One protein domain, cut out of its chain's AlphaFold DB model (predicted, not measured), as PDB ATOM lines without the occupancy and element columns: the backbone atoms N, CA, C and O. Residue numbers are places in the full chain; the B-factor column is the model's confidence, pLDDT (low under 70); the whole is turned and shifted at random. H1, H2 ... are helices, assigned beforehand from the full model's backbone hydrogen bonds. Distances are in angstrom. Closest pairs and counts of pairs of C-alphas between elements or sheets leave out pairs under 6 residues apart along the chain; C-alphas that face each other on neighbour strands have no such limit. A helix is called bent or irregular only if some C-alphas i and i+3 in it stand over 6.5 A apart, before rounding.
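What this domain is: This is residues 8 to 68 of the 437 residues of the protein "ENTPD4" of Cricetulus griseus (UniProt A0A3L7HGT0). This is an elongated, open loop of chain: the long helix H1 runs out along one side, short H2 sits at the turn at the far end, and the extended residues 40 to 47 run back. Short H3 and then H4 follow at the near end, where H4 packs on the first part of H1. The printed part has 61 residues with four named helices, in the order H1, H2, H3, H4, and no named strand; the class is all helix. The whole is loose, with a radius of gyration of the C-alphas of 13.3 A, and a rod spanning 40 by 18 by 17 A.

Where its parts are: H1, residues 14 to 31, begins with C-alpha 14 at (-2.087, -32.224, 32.759) and is 27.7 A long. It has a kink of 35 degrees near residue 24 and is irregular, with C-alphas 20 and 23 7.2 A apart. H2, residues 34 to 39, is 10.0 A long and irregular too, with C-alphas 35 and 38 7.1 A apart. H3, residues 48 to 52, is 6.8 A long. H4, residues 55 to 66, is 15.9 A long and ends with C-alpha 66 at (-9.181, -41.507, 32.859).

How they stand to each other: H1 touches H4 with residues 14 to 18 alone; the closest C-alphas are those of Pro 14 and Ile 61, 4.7 A apart. The two run the same way at a steep tilt of 41 degrees. H1 and H2 are close but not clearly touching, the closest C-alphas being those of Ala 29 and His 37, 7.4 A apart. H3 and H4 are also close but not clearly touching, with C-alphas 50 and 58 the closest at 6.4 A. H2 is apart from H3 and from H4, and H1 is apart from H3. Every O i to N i+4 pair is within hydrogen-bond range in H3 and H4, against 9 of 14 in H1 and 0 of 2 in H2, where 2 of 3 O i to N i+3 pairs are.

The domain as a whole: The two C-alphas farthest apart, those of Ala 35 and Pro 54, are 39.9 A from each other. The printed part has no cut and no long link. Its mean pLDDT is 87.4, and residues 67 to 68 are under 70.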
ATOM      1  N   SER A   8      -2.527 -31.088  41.964       88.19
ATOM      2  CA  SER A   8      -2.953 -29.734  41.593       88.19
ATOM      3  C   SER A   8      -1.832 -28.880  41.001       88.19
ATOM      4  O   SER A   8      -2.126 -27.954  40.256       88.19
ATOM      5  N   GLU A   9      -0.563 -29.187  41.289       91.62
ATOM      6  CA  GLU A   9       0.581 -28.458  40.717       91.62
ATOM      7  C   GLU A   9       0.736 -28.690  39.208       91.62
ATOM      8  O   GLU A   9       1.398 -27.920  38.519       91.62
ATOM      9  N   PHE A  10       0.095 -29.730  38.670       92.50
ATOM     10  CA  PHE A  10       0.120 -30.063  37.246       92.50
ATOM     11  C   PHE A  10      -1.019 -29.394  36.462       92.50
ATOM     12  O   PHE A  10      -1.300 -29.771  35.329       92.50
ATOM     13  N   ALA A  11      -1.663 -28.370  37.030       90.88
ATOM     14  CA  ALA A  11      -2.750 -27.621  36.398       90.88
ATOM     15  C   ALA A  11      -2.410 -27.057  35.005       90.88
ATOM     16  O   ALA A  11      -3.295 -26.908  34.163       90.88
ATOM     17  N   THR A  12      -1.135 -26.748  34.758       93.12
ATOM     18  CA  THR A  12      -0.617 -26.234  33.480       93.12
ATOM     19  C   THR A  12       0.058 -27.303  32.615       93.12
ATOM     20  O   THR A  12       0.482 -26.999  31.502       93.12
ATOM     21  N   SER A  13       0.181 -28.537  33.104       94.00
ATOM     22  CA  SER A  13       0.793 -29.671  32.396       94.00
ATOM     23  C   SER A  13       0.053 -30.977  32.731       94.00
ATOM     24  O   SER A  13       0.642 -31.870  33.352       94.00
ATOM     25  N   PRO A  14      -1.253 -31.076  32.403       91.88
ATOM     26  CA  PRO A  14      -2.087 -32.224  32.759       91.88
ATOM     27  C   PRO A  14      -1.580 -33.540  32.160       91.88
ATOM     28  O   PRO A  14      -1.743 -34.575  32.790       91.88
ATOM     29  N   GLU A  15      -0.890 -33.505  31.019       90.94
ATOM     30  CA  GLU A  15      -0.340 -34.676  30.320       90.94
ATOM     31  C   GLU A  15       0.749 -35.435  31.100       90.94
ATOM     32  O   GLU A  15       1.156 -36.526  30.717       90.94
ATOM     33  N   LYS A  16       1.271 -34.849  32.186       90.88
ATOM     34  CA  LYS A  16       2.307 -35.467  33.035       90.88
ATOM     35  C   LYS A  16       1.729 -36.214  34.232       90.88
ATOM     36  O   LYS A  16       2.477 -36.800  35.017       90.88
ATOM     37  N   VAL A  17       0.418 -36.138  34.434       91.31
ATOM     38  CA  VAL A  17      -0.234 -36.608  35.653       91.31
ATOM     39  C   VAL A  17      -0.235 -38.135  35.740       91.31
ATOM     40  O   VAL A  17       0.038 -38.675  36.815       91.31
ATOM     41  N   SER A  18      -0.493 -38.833  34.635       88.62
ATOM     42  CA  SER A  18      -0.494 -40.303  34.594       88.62
ATOM     43  C   SER A  18       0.881 -40.893  34.925       88.62
ATOM     44  O   SER A  18       1.006 -41.772  35.788       88.62
ATOM     45  N   ASP A  19       1.944 -40.329  34.348       90.56
ATOM     46  CA  ASP A  19       3.324 -40.693  34.686       90.56
ATOM     47  C   ASP A  19       3.638 -40.389  36.157       90.56
ATOM     48  O   ASP A  19       4.249 -41.199  36.859       90.56
ATOM     49  N   TYR A  20       3.167 -39.244  36.659       93.06
ATOM     50  CA  TYR A  20       3.396 -38.822  38.037       93.06
ATOM     51  C   TYR A  20       2.818 -39.802  39.070       93.06
ATOM     52  O   TYR A  20       3.460 -40.070  40.090       93.06
ATOM     53  N   ILE A  21       1.630 -40.366  38.825       92.19
ATOM     54  CA  ILE A  21       0.994 -41.307  39.763       92.19
ATOM     55  C   ILE A  21       1.449 -42.760  39.592       92.19
ATOM     56  O   ILE A  21       1.217 -43.575  40.490       92.19
ATOM     57  N   SER A  22       2.120 -43.093  38.488       90.94
ATOM     58  CA  SER A  22       2.564 -44.454  38.167       90.94
ATOM     59  C   SER A  22       3.336 -45.156  39.299       90.94
ATOM     60  O   SER A  22       3.049 -46.326  39.566       90.94
ATOM     61  N   PRO A  23       4.234 -44.494  40.062       94.50
ATOM     62  CA  PRO A  23       4.890 -45.121  41.210       94.50
ATOM     63  C   PRO A  23       3.913 -45.629  42.285       94.50
ATOM     64  O   PRO A  23       4.147 -46.677  42.883       94.50
ATOM     65  N   LEU A  24       2.795 -44.925  42.518       94.06
ATOM     66  CA  LEU A  24       1.764 -45.356  43.470       94.06
ATOM     67  C   LEU A  24       0.982 -46.566  42.947       94.06
ATOM     68  O   LEU A  24       0.657 -47.467  43.722       94.06
ATOM     69  N   LEU A  25       0.686 -46.585  41.645       91.19
ATOM     70  CA  LEU A  25      -0.031 -47.680  40.992       91.19
ATOM     71  C   LEU A  25       0.804 -48.961  40.976       91.19
ATOM     72  O   LEU A  25       0.299 -50.023  41.340       91.19
ATOM     73  N   ASN A  26       2.090 -48.849  40.644       92.38
ATOM     74  CA  ASN A  26       3.027 -49.971  40.667       92.38
ATOM     75  C   ASN A  26       3.162 -50.549  42.077       92.38
ATOM     76  O   ASN A  26       3.015 -51.755  42.262       92.38
ATOM     77  N   PHE A  27       3.314 -49.684  43.087       95.19
ATOM     78  CA  PHE A  27       3.323 -50.107  44.485       95.19
ATOM     79  C   PHE A  27       2.055 -50.893  44.857       95.19
ATOM     80  O   PHE A  27       2.142 -51.934  45.507       95.19
ATOM     81  N   ALA A  28       0.869 -50.439  44.438       93.25
ATOM     82  CA  ALA A  28      -0.374 -51.168  44.694       93.25
ATOM     83  C   ALA A  28      -0.420 -52.521  43.954       93.25
ATOM     84  O   ALA A  28      -0.772 -53.538  44.553       93.25
ATOM     85  N   ALA A  29      -0.023 -52.552  42.680       92.75
ATOM     86  CA  ALA A  29      -0.020 -53.757  41.851       92.75
ATOM     87  C   ALA A  29       0.946 -54.843  42.357       92.75
ATOM     88  O   ALA A  29       0.664 -56.028  42.181       92.75
ATOM     89  N   GLU A  30       2.049 -54.455  43.004       95.88
ATOM     90  CA  GLU A  30       2.993 -55.371  43.659       95.88
ATOM     91  C   GLU A  30       2.388 -56.076  44.882       95.88
ATOM     92  O   GLU A  30       2.709 -57.235  45.144       95.88
ATOM     93  N   HIS A  31       1.497 -55.405  45.616       96.25
ATOM     94  CA  HIS A  31       0.904 -55.937  46.849       96.25
ATOM     95  C   HIS A  31      -0.398 -56.709  46.610       96.25
ATOM     96  O   HIS A  31      -0.745 -57.594  47.392       96.25
ATOM     97  N   VAL A  32      -1.138 -56.395  45.542       94.19
ATOM     98  CA  VAL A  32      -2.349 -57.139  45.173       94.19
ATOM     99  C   VAL A  32      -1.953 -58.356  44.325       94.19
ATOM    100  O   VAL A  32      -1.264 -58.193  43.318       94.19
ATOM    101  N   PRO A  33      -2.403 -59.581  44.648       97.12
ATOM    102  CA  PRO A  33      -2.123 -60.751  43.820       97.12
ATOM    103  C   PRO A  33      -2.602 -60.561  42.375       97.12
ATOM    104  O   PRO A  33      -3.745 -60.164  42.152       97.12
ATOM    105  N   ARG A  34      -1.772 -60.923  41.383       93.94
ATOM    106  CA  ARG A  34      -2.087 -60.739  39.947       93.94
ATOM    107  C   ARG A  34      -3.443 -61.314  39.531       93.94
ATOM    108  O   ARG A  34      -4.160 -60.703  38.746       93.94
ATOM    109  N   ALA A  35      -3.829 -62.463  40.086       96.06
ATOM    110  CA  ALA A  35      -5.126 -63.086  39.812       96.06
ATOM    111  C   ALA A  35      -6.324 -62.226  40.266       96.06
ATOM    112  O   ALA A  35      -7.408 -62.341  39.703       96.06
ATOM    113  N   LYS A  36      -6.127 -61.347  41.257       94.25
ATOM    114  CA  LYS A  36      -7.153 -60.466  41.828       94.25
ATOM    115  C   LYS A  36      -7.169 -59.067  41.225       94.25
ATOM    116  O   LYS A  36      -8.109 -58.325  41.493       94.25
ATOM    117  N   HIS A  37      -6.207 -58.710  40.367       89.25
ATOM    118  CA  HIS A  37      -6.152 -57.384  39.731       89.25
ATOM    119  C   HIS A  37      -7.460 -57.035  39.009       89.25
ATOM    120  O   HIS A  37      -7.981 -55.943  39.191       89.25
ATOM    121  N   LYS A  38      -8.055 -57.989  38.278       88.62
ATOM    122  CA  LYS A  38      -9.311 -57.778  37.527       88.62
ATOM    123  C   LYS A  38     -10.545 -57.547  38.408       88.62
ATOM    124  O   LYS A  38     -11.536 -57.005  37.934       88.62
ATOM    125  N   GLU A  39     -10.503 -57.989  39.661       87.06
ATOM    126  CA  GLU A  39     -11.616 -57.898  40.618       87.06
ATOM    127  C   GLU A  39     -11.414 -56.776  41.642       87.06
ATOM    128  O   GLU A  39     -12.320 -56.494  42.424       87.06
ATOM    129  N   THR A  40     -10.236 -56.149  41.653       88.19
ATOM    130  CA  THR A  40      -9.870 -55.137  42.640       88.19
ATOM    131  C   THR A  40     -10.206 -53.755  42.084       88.19
ATOM    132  O   THR A  40      -9.535 -53.299  41.159       88.19
ATOM    133  N   PRO A  41     -11.234 -53.065  42.607       86.50
ATOM    134  CA  PRO A  41     -11.559 -51.726  42.146       86.50
ATOM    135  C   PRO A  41     -10.479 -50.731  42.586       86.50
ATOM    136  O   PRO A  41      -9.989 -50.782  43.714       86.50
ATOM    137  N   LEU A  42     -10.156 -49.788  41.705       85.56
ATOM    138  CA  LEU A  42      -9.247 -48.680  41.981       85.56
ATOM    139  C   LEU A  42     -10.039 -47.371  42.002       85.56
ATOM    140  O   LEU A  42     -10.846 -47.114  41.113       85.56
ATOM    141  N   TYR A  43      -9.796 -46.541  43.015       84.00
ATOM    142  CA  TYR A  43     -10.421 -45.228  43.149       84.00
ATOM    143  C   TYR A  43      -9.355 -44.158  43.354       84.00
ATOM    144  O   TYR A  43      -8.588 -44.217  44.314       84.00
ATOM    145  N   ILE A  44      -9.362 -43.143  42.493       84.62
ATOM    146  CA  ILE A  44      -8.578 -41.920  42.667       84.62
ATOM    147  C   ILE A  44      -9.548 -40.809  43.063       84.62
ATOM    148  O   ILE A  44     -10.512 -40.531  42.350       84.62
ATOM    149  N   LEU A  45      -9.325 -40.216  44.235       80.38
ATOM    150  CA  LEU A  45     -10.208 -39.216  44.831       80.38
ATOM    151  C   LEU A  45      -9.410 -37.946  45.126       80.38
ATOM    152  O   LEU A  45      -8.501 -37.941  45.956       80.38
ATOM    153  N   CYS A  46      -9.770 -36.861  44.451       80.31
ATOM    154  CA  CYS A  46      -9.122 -35.561  44.594       80.31
ATOM    155  C   CYS A  46      -9.802 -34.698  45.672       80.31
ATOM    156  O   CYS A  46     -11.022 -34.739  45.831       80.31
ATOM    157  N   THR A  47      -9.019 -33.898  46.407       76.44
ATOM    158  CA  THR A  47      -9.486 -33.110  47.570       76.44
ATOM    159  C   THR A  47      -9.432 -31.591  47.317       76.44
ATOM    160  O   THR A  47      -9.607 -31.133  46.188       76.44
ATOM    161  N   ALA A  48      -9.259 -30.775  48.369       72.56
ATOM    162  CA  ALA A  48      -9.396 -29.317  48.341       72.56
ATOM    163  C   ALA A  48      -8.537 -28.611  47.285       72.56
ATOM    164  O   ALA A  48      -9.051 -27.714  46.628       72.56
ATOM    165  N   ALA A  49      -7.288 -29.031  47.086       76.44
ATOM    166  CA  ALA A  49      -6.375 -28.357  46.165       76.44
ATOM    167  C   ALA A  49      -6.876 -28.383  44.709       76.44
ATOM    168  O   ALA A  49      -6.816 -27.375  44.017       76.44
ATOM    169  N   MET A  50      -7.480 -29.494  44.276       81.56
ATOM    170  CA  MET A  50      -8.084 -29.591  42.943       81.56
ATOM    171  C   MET A  50      -9.323 -28.699  42.792       81.56
ATOM    172  O   MET A  50      -9.563 -28.195  41.705       81.56
ATOM    173  N   ARG A  51     -10.083 -28.440  43.868       77.06
ATOM    174  CA  ARG A  51     -11.283 -27.578  43.816       77.06
ATOM    175  C   ARG A  51     -10.964 -26.100  43.592       77.06
ATOM    176  O   ARG A  51     -11.844 -25.364  43.165       77.06
ATOM    177  N   VAL A  52      -9.749 -25.671  43.931       79.25
ATOM    178  CA  VAL A  52      -9.309 -24.278  43.750       79.25
ATOM    179  C   VAL A  52      -8.986 -23.988  42.281       79.25
ATOM    180  O   VAL A  52      -9.031 -22.836  41.861       79.25
ATOM    181  N   LEU A  53      -8.698 -25.022  41.485       83.56
ATOM    182  CA  LEU A  53      -8.379 -24.861  40.071       83.56
ATOM    183  C   LEU A  53      -9.628 -24.510  39.242       83.56
ATOM    184  O   LEU A  53     -10.725 -24.973  39.560       83.56
ATOM    185  N   PRO A  54      -9.479 -23.769  38.131       90.38
ATOM    186  CA  PRO A  54     -10.498 -23.654  37.091       90.38
ATOM    187  C   PRO A  54     -11.035 -25.018  36.636       90.38
ATOM    188  O   PRO A  54     -10.278 -25.978  36.489       90.38
ATOM    189  N   GLU A  55     -12.336 -25.098  36.350       87.25
ATOM    190  CA  GLU A  55     -13.010 -26.348  35.955       87.25
ATOM    191  C   GLU A  55     -12.370 -27.005  34.721       87.25
ATOM    192  O   GLU A  55     -12.227 -28.225  34.671       87.25
ATOM    193  N   SER A  56     -11.902 -26.202  33.760       91.19
ATOM    194  CA  SER A  56     -11.182 -26.692  32.579       91.19
ATOM    195  C   SER A  56      -9.892 -27.434  32.941       91.19
ATOM    196  O   SER A  56      -9.624 -28.498  32.386       91.19
ATOM    197  N   GLN A  57      -9.124 -26.921  33.904       92.00
ATOM    198  CA  GLN A  57      -7.889 -27.550  34.380       92.00
ATOM    199  C   GLN A  57      -8.185 -28.800  35.209       92.00
ATOM    200  O   GLN A  57      -7.512 -29.816  35.048       92.00
ATOM    201  N   GLN A  58      -9.226 -28.762  36.051       89.31
ATOM    202  CA  GLN A  58      -9.682 -29.951  36.774       89.31
ATOM    203  C   GLN A  58     -10.026 -31.078  35.799       89.31
ATOM    204  O   GLN A  58      -9.548 -32.198  35.970       89.31
ATOM    205  N   LYS A  59     -10.823 -30.773  34.768       88.12
ATOM    206  CA  LYS A  59     -11.250 -31.749  33.767       88.12
ATOM    207  C   LYS A  59     -10.065 -32.319  32.991       88.12
ATOM    208  O   LYS A  59      -9.984 -33.532  32.876       88.12
ATOM    209  N   ALA A  60      -9.132 -31.475  32.548       89.81
ATOM    210  CA  ALA A  60      -7.952 -31.917  31.805       89.81
ATOM    211  C   ALA A  60      -7.083 -32.905  32.604       89.81
ATOM    212  O   ALA A  60      -6.705 -33.949  32.085       89.81
ATOM    213  N   ILE A  61      -6.833 -32.621  33.890       89.50
ATOM    214  CA  ILE A  61      -6.098 -33.532  34.787       89.50
ATOM    215  C   ILE A  61      -6.818 -34.879  34.926       89.50
ATOM    216  O   ILE A  61      -6.188 -35.931  34.988       89.50
ATOM    217  N   LEU A  62      -8.147 -34.863  35.030       85.94
ATOM    218  CA  LEU A  62      -8.921 -36.088  35.214       85.94
ATOM    219  C   LEU A  62      -9.032 -36.889  33.929       85.94
ATOM    220  O   LEU A  62      -9.018 -38.106  34.002       85.94
ATOM    221  N   GLU A  63      -9.170 -36.226  32.784       85.75
ATOM    222  CA  GLU A  63      -9.194 -36.870  31.472       85.75
ATOM    223  C   GLU A  63      -7.885 -37.610  31.203       85.75
ATOM    224  O   GLU A  63      -7.939 -38.753  30.759       85.75
ATOM    225  N   ASP A  64      -6.742 -37.016  31.565       85.06
ATOM    226  CA  ASP A  64      -5.444 -37.692  31.509       85.06
ATOM    227  C   ASP A  64      -5.464 -38.976  32.354       85.06
ATOM    228  O   ASP A  64      -5.262 -40.066  31.831       85.06
ATOM    229  N   LEU A  65      -5.876 -38.884  33.624       82.00
ATOM    230  CA  LEU A  65      -6.008 -40.052  34.508       82.00
ATOM    231  C   LEU A  65      -7.024 -41.108  34.030       82.00
ATOM    232  O   LEU A  65      -6.911 -42.287  34.375       82.00
ATOM    233  N   LEU A  66      -8.064 -40.677  33.312       70.50
ATOM    234  CA  LEU A  66      -9.181 -41.507  32.859       70.50
ATOM    235  C   LEU A  66      -8.846 -42.338  31.624       70.50
ATOM    236  O   LEU A  66      -9.616 -43.246  31.307       70.50
ATOM    237  N   THR A  67      -7.735 -42.053  30.938       60.66
ATOM    238  CA  THR A  67      -7.343 -42.841  29.763       60.66
ATOM    239  C   THR A  67      -7.108 -44.318  30.099       60.66
ATOM    240  O   THR A  67      -7.405 -45.158  29.252       60.66
ATOM    241  N   ASP A  68      -6.762 -44.645  31.356       52.72
ATOM    242  CA  ASP A  68      -6.511 -46.024  31.805       52.72
ATOM    243  C   ASP A  68      -7.323 -46.491  33.044       52.72
ATOM    244  O   ASP A  68      -7.389 -47.693  33.316       52.72
TER     245      ASP A  68